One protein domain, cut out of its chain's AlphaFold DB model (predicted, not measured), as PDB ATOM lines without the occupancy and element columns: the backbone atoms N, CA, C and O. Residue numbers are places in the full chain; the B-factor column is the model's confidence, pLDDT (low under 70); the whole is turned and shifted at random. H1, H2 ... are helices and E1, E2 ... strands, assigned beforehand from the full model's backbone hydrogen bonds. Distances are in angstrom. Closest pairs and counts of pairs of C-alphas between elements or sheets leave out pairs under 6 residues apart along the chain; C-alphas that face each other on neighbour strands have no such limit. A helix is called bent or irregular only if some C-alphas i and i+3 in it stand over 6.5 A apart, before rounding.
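This is residues 9 to 94 of the 163 residues of an uncharacterized protein of Pedobacter psychrophilus (UniProt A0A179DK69). Start at Ser 9 and you are on a long helical arm: residues 9 to 29, of which 9 to 27 belong to H1, stick out from a small compact head. The head holds H2, H3 and H4, with H2 crosswise to the other two, and the short strand E1, tied by antiparallel short pairings to residues 50 to 51 and 70 to 71. The printed part has 86 residues, in the order H1, H2, H3, E1, H4, and is mostly helix. It is loose, with a radius of gyration of the C-alphas of 17.1 A, and elongated, spanning 58 by 30 by 20 A.

H1, residues 9 to 27, touches no helix. H2, residues 34 to 46, and H3, residues 54 to 66, are close but not clearly touching: look at the C-alphas of Val 37 and Leu 63, their closest, 7.7 A apart. Their lines are about perpendicular, at 79 degrees. With residues 41 to 45 alone, H2 only just touches H4, residues 84 to 92, with 3 pairs of C-alphas within 8 A; the closest are those of Leu 41 and Ile 90, 7.4 A apart. E1, residues 79 to 82, pairs with no named strand. Every O i to N i+4 pair is within hydrogen-bond range in H1, H2 and H4; in H3 it is 7 of 9.

Find C-alpha 9 at (105.850, 253.499, 305.371); H1 runs 26.9 A to C-alpha 27 at (118.798, 231.984, 295.850). H2 is 18.3 A long and H3 19.0 A; H3 is irregular, with C-alphas 55 and 58 7.9 A apart. H4 ends at C-alpha 92, (118.948, 203.807, 297.799).

The C-alphas of Ser 9 and Asn 48 are farthest apart, at 58.2 A. The printed part has no cut, and the link from H3 to E1 is long. Look for pLDDT under 70 at residues 9 to 31, 48 to 49, 51 and 54.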
ATOM      1  N   SER A   9     106.258 254.887 305.094       54.59
ATOM      2  CA  SER A   9     105.850 253.499 305.371       54.59
ATOM      3  C   SER A   9     105.737 252.659 304.089       54.59
ATOM      4  O   SER A   9     106.251 251.539 304.013       54.59
ATOM      5  N   ASN A  10     105.164 253.235 303.027       60.00
ATOM      6  CA  ASN A  10     105.044 252.569 301.728       60.00
ATOM      7  C   ASN A  10     106.401 252.393 301.031       60.00
ATOM      8  O   ASN A  10     106.645 251.353 300.419       60.00
ATOM      9  N   ALA A  11     107.304 253.370 301.149       60.22
ATOM     10  CA  ALA A  11     108.652 253.277 300.594       60.22
ATOM     11  C   ALA A  11     109.495 252.197 301.293       60.22
ATOM     12  O   ALA A  11     110.195 251.441 300.620       60.22
ATOM     13  N   ILE A  12     109.379 252.075 302.619       60.03
ATOM     14  CA  ILE A  12     110.066 251.040 303.407       60.03
ATOM     15  C   ILE A  12     109.509 249.652 303.072       60.03
ATOM     16  O   ILE A  12     110.278 248.736 302.795       60.03
ATOM     17  N   SER A  13     108.182 249.497 302.998       59.41
ATOM     18  CA  SER A  13     107.542 248.232 302.606       59.41
ATOM     19  C   SER A  13     107.928 247.797 301.181       59.41
ATOM     20  O   SER A  13     108.252 246.631 300.936       59.41
ATOM     21  N   ALA A  14     107.995 248.749 300.245       60.84
ATOM     22  CA  ALA A  14     108.433 248.499 298.875       60.84
ATOM     23  C   ALA A  14     109.930 248.167 298.781       60.84
ATOM     24  O   ALA A  14     110.313 247.328 297.966       60.84
ATOM     25  N   GLN A  15     110.783 248.791 299.599       66.25
ATOM     26  CA  GLN A  15     112.206 248.449 299.671       66.25
ATOM     27  C   GLN A  15     112.413 247.056 300.264       66.25
ATOM     28  O   GLN A  15     113.118 246.263 299.656       66.25
ATOM     29  N   ILE A  16     111.737 246.710 301.363       61.25
ATOM     30  CA  ILE A  16     111.825 245.375 301.974       61.25
ATOM     31  C   ILE A  16     111.327 244.297 301.001       61.25
ATOM     32  O   ILE A  16     112.001 243.287 300.820       61.25
ATOM     33  N   SER A  17     110.211 244.531 300.298       56.16
ATOM     34  CA  SER A  17     109.727 243.617 299.250       56.16
ATOM     35  C   SER A  17     110.726 243.447 298.104       56.16
ATOM     36  O   SER A  17     110.935 242.331 297.639       56.16
ATOM     37  N   LYS A  18     111.383 244.527 297.661       61.09
ATOM     38  CA  LYS A  18     112.421 244.458 296.620       61.09
ATOM     39  C   LYS A  18     113.667 243.724 297.110       61.09
ATOM     40  O   LYS A  18     114.189 242.898 296.376       61.09
ATOM     41  N   THR A  19     114.118 243.968 298.337       57.69
ATOM     42  CA  THR A  19     115.290 243.298 298.917       57.69
ATOM     43  C   THR A  19     115.029 241.810 299.152       57.69
ATOM     44  O   THR A  19     115.888 240.991 298.843       57.69
ATOM     45  N   LEU A  20     113.825 241.437 299.601       53.69
ATOM     46  CA  LEU A  20     113.407 240.037 299.714       53.69
ATOM     47  C   LEU A  20     113.272 239.373 298.337       53.69
ATOM     48  O   LEU A  20     113.749 238.259 298.160       53.69
ATOM     49  N   ALA A  21     112.703 240.058 297.340       53.88
ATOM     50  CA  ALA A  21     112.622 239.549 295.970       53.88
ATOM     51  C   ALA A  21     114.007 239.374 295.327       53.88
ATOM     52  O   ALA A  21     114.239 238.388 294.631       53.88
ATOM     53  N   VAL A  22     114.952 240.281 295.594       55.88
ATOM     54  CA  VAL A  22     116.351 240.166 295.154       55.88
ATOM     55  C   VAL A  22     117.057 239.018 295.881       55.88
ATOM     56  O   VAL A  22     117.749 238.236 295.243       55.88
ATOM     57  N   SER A  23     116.829 238.837 297.185       53.19
ATOM     58  CA  SER A  23     117.392 237.708 297.942       53.19
ATOM     59  C   SER A  23     116.835 236.358 297.477       53.19
ATOM     60  O   SER A  23     117.585 235.393 297.370       53.19
ATOM     61  N   LEU A  24     115.536 236.284 297.166       49.66
ATOM     62  CA  LEU A  24     114.878 235.082 296.642       49.66
ATOM     63  C   LEU A  24     115.284 234.784 295.189       49.66
ATOM     64  O   LEU A  24     115.407 233.623 294.815       49.66
ATOM     65  N   THR A  25     115.547 235.809 294.372       50.81
ATOM     66  CA  THR A  25     116.071 235.622 293.005       50.81
ATOM     67  C   THR A  25     117.560 235.270 292.981       50.81
ATOM     68  O   THR A  25     117.967 234.501 292.117       50.81
ATOM     69  N   GLN A  26     118.357 235.743 293.945       48.38
ATOM     70  CA  GLN A  26     119.754 235.322 294.133       48.38
ATOM     71  C   GLN A  26     119.854 233.859 294.604       48.38
ATOM     72  O   GLN A  26     120.718 233.130 294.129       48.38
ATOM     73  N   LEU A  27     118.931 233.399 295.459       48.47
ATOM     74  CA  LEU A  27     118.798 231.984 295.850       48.47
ATOM     75  C   LEU A  27     118.339 231.082 294.688       48.47
ATOM     76  O   LEU A  27     118.805 229.954 294.565       48.47
ATOM     77  N   ASN A  28     117.494 231.595 293.789       48.25
ATOM     78  CA  ASN A  28     117.055 230.888 292.577       48.25
ATOM     79  C   ASN A  28     118.106 230.834 291.451       48.25
ATOM     80  O   ASN A  28     117.827 230.264 290.397       48.25
ATOM     81  N   LEU A  29     119.299 231.419 291.621       47.03
ATOM     82  CA  LEU A  29     120.282 231.500 290.534       47.03
ATOM     83  C   LEU A  29     121.186 230.260 290.417       47.03
ATOM     84  O   LEU A  29     121.922 230.149 289.438       47.03
ATOM     85  N   PHE A  30     121.151 229.326 291.375       57.25
ATOM     86  CA  PHE A  30     122.050 228.166 291.363       57.25
ATOM     87  C   PHE A  30     121.408 226.837 291.777       57.25
ATOM     88  O   PHE A  30     122.033 226.000 292.422       57.25
ATOM     89  N   THR A  31     120.153 226.615 291.395       62.34
ATOM     90  CA  THR A  31     119.514 225.307 291.576       62.34
ATOM     91  C   THR A  31     119.828 224.417 290.381       62.34
ATOM     92  O   THR A  31     119.422 224.706 289.252       62.34
ATOM     93  N   MET A  32     120.569 223.340 290.619       75.88
ATOM     94  CA  MET A  32     120.811 222.317 289.606       75.88
ATOM     95  C   MET A  32     119.563 221.442 289.440       75.88
ATOM     96  O   MET A  32     118.846 221.203 290.406       75.88
ATOM     97  N   ASN A  33     119.300 220.956 288.228       84.19
ATOM     98  CA  ASN A  33     118.195 220.030 287.992       84.19
ATOM     99  C   ASN A  33     118.479 218.678 288.674       84.19
ATOM    100  O   ASN A  33     119.609 218.190 288.626       84.19
ATOM    101  N   ASP A  34     117.455 218.031 289.232       85.62
ATOM    102  CA  ASP A  34     117.575 216.746 289.935       85.62
ATOM    103  C   ASP A  34     118.204 215.648 289.068       85.62
ATOM    104  O   ASP A  34     118.958 214.808 289.560       85.62
ATOM    105  N   LYS A  35     117.942 215.673 287.756       86.94
ATOM    106  CA  LYS A  35     118.572 214.745 286.804       86.94
ATOM    107  C   LYS A  35     120.080 214.948 286.706       86.94
ATOM    108  O   LYS A  35     120.826 213.973 286.674       86.94
ATOM    109  N   ASP A  36     120.518 216.203 286.688       86.75
ATOM    110  CA  ASP A  36     121.936 216.537 286.607       86.75
ATOM    111  C   ASP A  36     122.637 216.165 287.923       86.75
ATOM    112  O   ASP A  36     123.785 215.716 287.910       86.75
ATOM    113  N   VAL A  37     121.946 216.324 289.061       85.75
ATOM    114  CA  VAL A  37     122.439 215.915 290.388       85.75
ATOM    115  C   VAL A  37     122.659 214.409 290.420       85.75
ATOM    116  O   VAL A  37     123.743 213.961 290.791       85.75
ATOM    117  N   ASP A  38     121.671 213.633 289.975       87.75
ATOM    118  CA  ASP A  38     121.752 212.174 289.921       87.75
ATOM    119  C   ASP A  38     122.887 211.686 289.008       87.75
ATOM    120  O   ASP A  38     123.658 210.795 289.377       87.75
ATOM    121  N   GLU A  39     123.046 212.305 287.836       87.81
ATOM    122  CA  GLU A  39     124.119 211.968 286.902       87.81
ATOM    123  C   GLU A  39     125.507 212.270 287.490       87.81
ATOM    124  O   GLU A  39     126.421 211.446 287.388       87.81
ATOM    125  N   LEU A  40     125.679 213.434 288.129       85.19
ATOM    126  CA  LEU A  40     126.936 213.784 288.793       85.19
ATOM    127  C   LEU A  40     127.227 212.856 289.971       85.19
ATOM    128  O   LEU A  40     128.363 212.407 290.116       85.19
ATOM    129  N   LEU A  41     126.221 212.527 290.778       84.62
ATOM    130  CA  LEU A  41     126.384 211.639 291.923       84.62
ATOM    131  C   LEU A  41     126.818 210.234 291.478       84.62
ATOM    132  O   LEU A  41     127.750 209.668 292.047       84.62
ATOM    133  N   LYS A  42     126.230 209.708 290.395       85.19
ATOM    134  CA  LYS A  42     126.641 208.433 289.777       85.19
ATOM    135  C   LYS A  42     128.073 208.469 289.256       85.19
ATOM    136  O   LYS A  42     128.816 207.509 289.456       85.19
ATOM    137  N   LYS A  43     128.477 209.568 288.614       84.44
ATOM    138  CA  LYS A  43     129.856 209.756 288.136       84.44
ATOM    139  C   LYS A  43     130.852 209.751 289.294       84.44
ATOM    140  O   LYS A  43     131.838 209.028 289.218       84.44
ATOM    141  N   ILE A  44     130.551 210.479 290.369       80.69
ATOM    142  CA  ILE A  44     131.387 210.530 291.576       80.69
ATOM    143  C   ILE A  44     131.467 209.150 292.232       80.69
ATOM    144  O   ILE A  44     132.555 208.703 292.573       80.69
ATOM    145  N   SER A  45     130.342 208.440 292.342       79.50
ATOM    146  CA  SER A  45     130.299 207.089 292.913       79.50
ATOM    147  C   SER A  45     131.071 206.052 292.097       79.50
ATOM    148  O   SER A  45     131.506 205.048 292.655       79.50
ATOM    149  N   SER A  46     131.190 206.243 290.783       80.81
ATOM    150  CA  SER A  46     131.818 205.266 289.885       80.81
ATOM    151  C   SER A  46     133.333 205.439 289.774       80.81
ATOM    152  O   SER A  46     134.009 204.565 289.235       80.81
ATOM    153  N   SER A  47     133.881 206.556 290.257       72.44
ATOM    154  CA  SER A  47     135.315 206.840 290.212       72.44
ATOM    155  C   SER A  47     135.889 206.951 291.618       72.44
ATOM    156  O   SER A  47     135.419 207.761 292.410       72.44
ATOM    157  N   ASN A  48     136.963 206.212 291.899       62.75
ATOM    158  CA  ASN A  48     137.672 206.307 293.181       62.75
ATOM    159  C   ASN A  48     138.236 207.716 293.447       62.75
ATOM    160  O   ASN A  48     138.339 208.127 294.598       62.75
ATOM    161  N   GLU A  49     138.569 208.459 292.389       65.62
ATOM    162  CA  GLU A  49     139.030 209.846 292.452       65.62
ATOM    163  C   GLU A  49     138.357 210.647 291.336       65.62
ATOM    164  O   GLU A  49     138.817 210.686 290.193       65.62
ATOM    165  N   TYR A  50     137.215 211.260 291.648       70.12
ATOM    166  CA  TYR A  50     136.533 212.121 290.692       70.12
ATOM    167  C   TYR A  50     137.185 213.509 290.661       70.12
ATOM    168  O   TYR A  50     137.110 214.251 291.643       70.12
ATOM    169  N   ILE A  51     137.784 213.876 289.524       69.75
ATOM    170  CA  ILE A  51     138.303 215.225 289.265       69.75
ATOM    171  C   ILE A  51     137.236 215.996 288.481       69.75
ATOM    172  O   ILE A  51     137.013 215.744 287.295       69.75
ATOM    173  N   MET A  52     136.547 216.923 289.148       70.75
ATOM    174  CA  MET A  52     135.484 217.716 288.518       70.75
ATOM    175  C   MET A  52     136.078 218.865 287.676       70.75
ATOM    176  O   MET A  52     136.976 219.559 288.160       70.75
ATOM    177  N   PRO A  53     135.549 219.136 286.465       70.94
ATOM    178  CA  PRO A  53     135.934 220.302 285.669       70.94
ATOM    179  C   PRO A  53     135.665 221.626 286.401       70.94
ATOM    180  O   PRO A  53     134.623 221.789 287.038       70.94
ATOM    181  N   GLU A  54     136.568 222.600 286.256       68.44
ATOM    182  CA  GLU A  54     136.475 223.919 286.906       68.44
ATOM    183  C   GLU A  54     135.191 224.682 286.528       68.44
ATOM    184  O   GLU A  54     134.602 225.381 287.352       68.44
ATOM    185  N   GLU A  55     134.688 224.453 285.315       72.56
ATOM    186  CA  GLU A  55     133.443 225.028 284.790       72.56
ATOM    187  C   GLU A  55     132.195 224.616 285.592       72.56
ATOM    188  O   GLU A  55     131.169 225.290 285.539       72.56
ATOM    189  N   LYS A  56     132.276 223.536 286.386       77.31
ATOM    190  CA  LYS A  56     131.176 223.029 287.221       77.31
ATOM    191  C   LYS A  56     131.312 223.368 288.705       77.31
ATOM    192  O   LYS A  56     130.596 222.797 289.526       77.31
ATOM    193  N   ARG A  57     132.177 224.320 289.086       76.50
ATOM    194  CA  ARG A  57     132.384 224.749 290.492       76.50
ATOM    195  C   ARG A  57     131.100 224.988 291.270       76.50
ATOM    196  O   ARG A  57     130.995 224.691 292.450       76.50
ATOM    197  N   SER A  58     130.125 225.541 290.591       79.94
ATOM    198  CA  SER A  58     128.931 226.059 291.216       79.94
ATOM    199  C   SER A  58     127.909 224.926 291.476       79.94
ATOM    200  O   SER A  58     127.263 224.888 292.520       79.94
ATOM    201  N   SER A  59     127.915 223.887 290.631       81.56
ATOM    202  CA  SER A  59     127.292 222.581 290.903       81.56
ATOM    203  C   SER A  59     127.908 221.880 292.117       81.56
ATOM    204  O   SER A  59     127.201 221.270 292.911       81.56
ATOM    205  N   ILE A  60     129.232 221.971 292.279       80.06
ATOM    206  CA  ILE A  60     129.942 221.372 293.420       80.06
ATOM    207  C   ILE A  60     129.529 222.053 294.721       80.06
ATOM    208  O   ILE A  60     129.219 221.368 295.690       80.06
ATOM    209  N   ILE A  61     129.510 223.391 294.733       83.12
ATOM    210  CA  ILE A  61     129.079 224.161 295.901       83.12
ATOM    211  C   ILE A  61     127.668 223.724 296.291       83.12
ATOM    212  O   ILE A  61     127.465 223.344 297.436       83.12
ATOM    213  N   TYR A  62     126.745 223.636 295.330       84.88
ATOM    214  CA  TYR A  62     125.385 223.162 295.575       84.88
ATOM    215  C   TYR A  62     125.330 221.746 296.189       84.88
ATOM    216  O   TYR A  62     124.663 221.526 297.200       84.88
ATOM    217  N   LEU A  63     126.087 220.786 295.641       85.38
ATOM    218  CA  LEU A  63     126.159 219.417 296.172       85.38
ATOM    219  C   LEU A  63     126.779 219.344 297.581       85.38
ATOM    220  O   LEU A  63     126.439 218.442 298.350       85.38
ATOM    221  N   MET A  64     127.690 220.261 297.918       86.19
ATOM    222  CA  MET A  64     128.390 220.307 299.206       86.19
ATOM    223  C   MET A  64     127.614 221.062 300.290       86.19
ATOM    224  O   MET A  64     127.525 220.582 301.418       86.19
ATOM    225  N   THR A  65     127.096 222.253 299.982       83.25
ATOM    226  CA  THR A  65     126.502 223.161 300.974       83.25
ATOM    227  C   THR A  65     125.019 222.893 301.159       83.25
ATOM    228  O   THR A  65     124.579 222.687 302.290       83.25
ATOM    229  N   GLU A  66     124.276 222.841 300.052       84.75
ATOM    230  CA  GLU A  66     122.819 222.706 300.073       84.75
ATOM    231  C   GLU A  66     122.421 221.250 300.292       84.75
ATOM    232  O   GLU A  66     121.727 220.930 301.255       84.75
ATOM    233  N   LEU A  67     122.914 220.350 299.433       86.19
ATOM    234  CA  LEU A  67     122.506 218.944 299.467       86.19
ATOM    235  C   LEU A  67     123.357 218.080 300.405       86.19
ATOM    236  O   LEU A  67     122.930 216.997 300.799       86.19
ATOM    237  N   LYS A  68     124.563 218.539 300.772       90.81
ATOM    238  CA  LYS A  68     125.508 217.822 301.655       90.81
ATOM    239  C   LYS A  68     125.781 216.376 301.219       90.81
ATOM    240  O   LYS A  68     126.065 215.506 302.046       90.81
ATOM    241  N   LEU A  69     125.706 216.112 299.918       88.25
ATOM    242  CA  LEU A  69     125.904 214.787 299.325       88.25
ATOM    243  C   LEU A  69     127.384 214.443 299.206       88.25
ATOM    244  O   LEU A  69     127.768 213.278 299.288       88.25
ATOM    245  N   ILE A  70     128.228 215.452 299.021       88.94
ATOM    246  CA  ILE A  70     129.667 215.280 298.848       88.94
ATOM    247  C   ILE A  70     130.430 216.204 299.788       88.94
ATOM    248  O   ILE A  70     129.918 217.227 300.240       88.94
ATOM    249  N   TYR A  71     131.668 215.837 300.077       88.19
ATOM    250  CA  TYR A  71     132.599 216.658 300.828       88.19
ATOM    251  C   TYR A  71     133.983 216.603 300.196       88.19
ATOM    252  O   TYR A  71     134.300 215.750 299.360       88.19
ATOM    253  N   LYS A  72     134.812 217.551 300.617       87.12
ATOM    254  CA  LYS A  72     136.202 217.631 300.219       87.12
ATOM    255  C   LYS A  72     137.065 217.029 301.333       87.12
ATOM    256  O   LYS A  72     137.046 217.570 302.435       87.12
ATOM    257  N   PRO A  73     137.798 215.929 301.091       81.38
ATOM    258  CA  PRO A  73     138.648 215.334 302.119       81.38
ATOM    259  C   PRO A  73     139.887 216.188 302.433       81.38
ATOM    260  O   PRO A  73     140.385 216.135 303.553       81.38
ATOM    261  N   TYR A  74     140.369 216.989 301.472       83.12
ATOM    262  CA  TYR A  74     141.548 217.846 301.629       83.12
ATOM    263  C   TYR A  74     141.302 219.236 301.035       83.12
ATOM    264  O   TYR A  74     140.940 219.343 299.869       83.12
ATOM    265  N   ASP A  75     141.571 220.317 301.773       74.19
ATOM    266  CA  ASP A  75     141.208 221.690 301.367       74.19
ATOM    267  C   ASP A  75     141.792 222.159 300.025       74.19
ATOM    268  O   ASP A  75     141.185 222.995 299.357       74.19
ATOM    269  N   ASN A  76     142.896 221.571 299.557       70.56
ATOM    270  CA  ASN A  76     143.556 221.938 298.297       70.56
ATOM    271  C   ASN A  76     143.431 220.886 297.175       70.56
ATOM    272  O   ASN A  76     144.047 221.054 296.126       70.56
ATOM    273  N   SER A  77     142.639 219.817 297.342       72.19
ATOM    274  CA  SER A  77     142.444 218.813 296.279       72.19
ATOM    275  C   SER A  77     141.360 219.214 295.265       72.19
ATOM    276  O   SER A  77     140.477 220.009 295.562       72.19
ATOM    277  N   LEU A  78     141.373 218.646 294.057       73.25
ATOM    278  CA  LEU A  78     140.198 218.634 293.157       73.25
ATOM    279  C   LEU A  78     139.376 217.342 293.302       73.25
ATOM    280  O   LEU A  78     138.502 217.057 292.490       73.25
ATOM    281  N   ILE A  79     139.694 216.567 294.339       78.62
ATOM    282  CA  ILE A  79     139.091 215.279 294.663       78.62
ATOM    283  C   ILE A  79     137.910 215.515 295.601       78.62
ATOM    284  O   ILE A  79     138.050 216.231 296.598       78.62
ATOM    285  N   PHE A  80     136.784 214.873 295.296       81.94
ATOM    286  CA  PHE A  80     135.557 214.890 296.088       81.94
ATOM    287  C   PHE A  80     135.163 213.470 296.476       81.94
ATOM    288  O   PHE A  80     135.336 212.542 295.689       81.94
ATOM    289  N   ALA A  81     134.609 213.319 297.675       83.56
ATOM    290  CA  ALA A  81     134.116 212.046 298.181       83.56
ATOM    291  C   ALA A  81     132.645 212.175 298.616       83.56
ATOM    292  O   ALA A  81     132.242 213.242 299.092       83.56
ATOM    293  N   PRO A  82     131.827 211.118 298.477       87.19
ATOM    294  CA  PRO A  82     130.462 211.117 298.988       87.19
ATOM    295  C   PRO A  82     130.453 211.154 300.520       87.19
ATOM    296  O   PRO A  82     131.226 210.456 301.178       87.19
ATOM    297  N   THR A  83     129.566 211.958 301.107       90.69
ATOM    298  CA  THR A  83     129.327 211.956 302.559       90.69
ATOM    299  C   THR A  83     128.640 210.657 302.984       90.69
ATOM    300  O   THR A  83     128.241 209.838 302.154       90.69
ATOM    301  N   LYS A  84     128.446 210.454 304.293       91.06
ATOM    302  CA  LYS A  84     127.598 209.356 304.781       91.06
ATOM    303  C   LYS A  84     126.200 209.407 304.142       91.06
ATOM    304  O   LYS A  84     125.749 208.397 303.620       91.06
ATOM    305  N   PHE A  85     125.588 210.592 304.115       90.56
ATOM    306  CA  PHE A  85     124.294 210.817 303.471       90.56
ATOM    307  C   PHE A  85     124.357 210.586 301.954       90.56
ATOM    308  O   PHE A  85     123.518 209.885 301.406       90.56
ATOM    309  N   GLY A  86     125.394 211.085 301.276       88.69
ATOM    310  CA  GLY A  86     125.594 210.817 299.850       88.69
ATOM    311  C   GLY A  86     125.672 209.324 299.530       88.69
ATOM    312  O   GLY A  86     125.057 208.875 298.570       88.69
ATOM    313  N   ASN A  87     126.368 208.542 300.361       89.62
ATOM    314  CA  ASN A  87     126.424 207.086 300.217       89.62
ATOM    315  C   ASN A  87     125.070 206.416 300.468       89.62
ATOM    316  O   ASN A  87     124.727 205.477 299.759       89.62
ATOM    317  N   GLU A  88     124.294 206.880 301.450       90.62
ATOM    318  CA  GLU A  88     122.926 206.397 301.682       90.62
ATOM    319  C   GLU A  88     122.052 206.634 300.443       90.62
ATOM    320  O   GLU A  88     121.493 205.682 299.904       90.62
ATOM    321  N   VAL A  89     122.053 207.855 299.903       90.88
ATOM    322  CA  VAL A  89     121.329 208.216 298.672       90.88
ATOM    323  C   VAL A  89     121.775 207.368 297.474       90.88
ATOM    324  O   VAL A  89     120.947 206.891 296.696       90.88
ATOM    325  N   ILE A  90     123.082 207.141 297.314       89.06
ATOM    326  CA  ILE A  90     123.620 206.270 296.258       89.06
ATOM    327  C   ILE A  90     123.095 204.838 296.426       89.06
ATOM    328  O   ILE A  90     122.607 204.248 295.460       89.06
ATOM    329  N   ASN A  91     123.146 204.295 297.645       89.19
ATOM    330  CA  ASN A  91     122.701 202.934 297.957       89.19
ATOM    331  C   ASN A  91     121.184 202.753 297.790       89.19
ATOM    332  O   ASN A  91     120.729 201.677 297.407       89.19
ATOM    333  N   GLU A  92     120.397 203.802 298.031       87.94
ATOM    334  CA  GLU A  92     118.948 203.807 297.799       87.94
ATOM    335  C   GLU A  92     118.587 203.763 296.303       87.94
ATOM    336  O   GLU A  92     117.468 203.380 295.935       87.94
ATOM    337  N   GLY A  93     119.554 204.045 295.426       86.62
ATOM    338  CA  GLY A  93     119.434 203.974 293.971       86.62
ATOM    339  C   GLY A  93     119.606 205.316 293.260       86.62
ATOM    340  O   GLY A  93     119.251 205.414 292.085       86.62
ATOM    341  N   GLY A  94     120.149 206.325 293.945       90.00
ATOM    342  CA  GLY A  94     120.421 207.655 293.402       90.00
ATOM    343  C   GLY A  94     119.472 208.737 293.917       90.00
ATOM    344  O   GLY A  94     118.521 208.479 294.656       90.00
TER     345      GLY A  94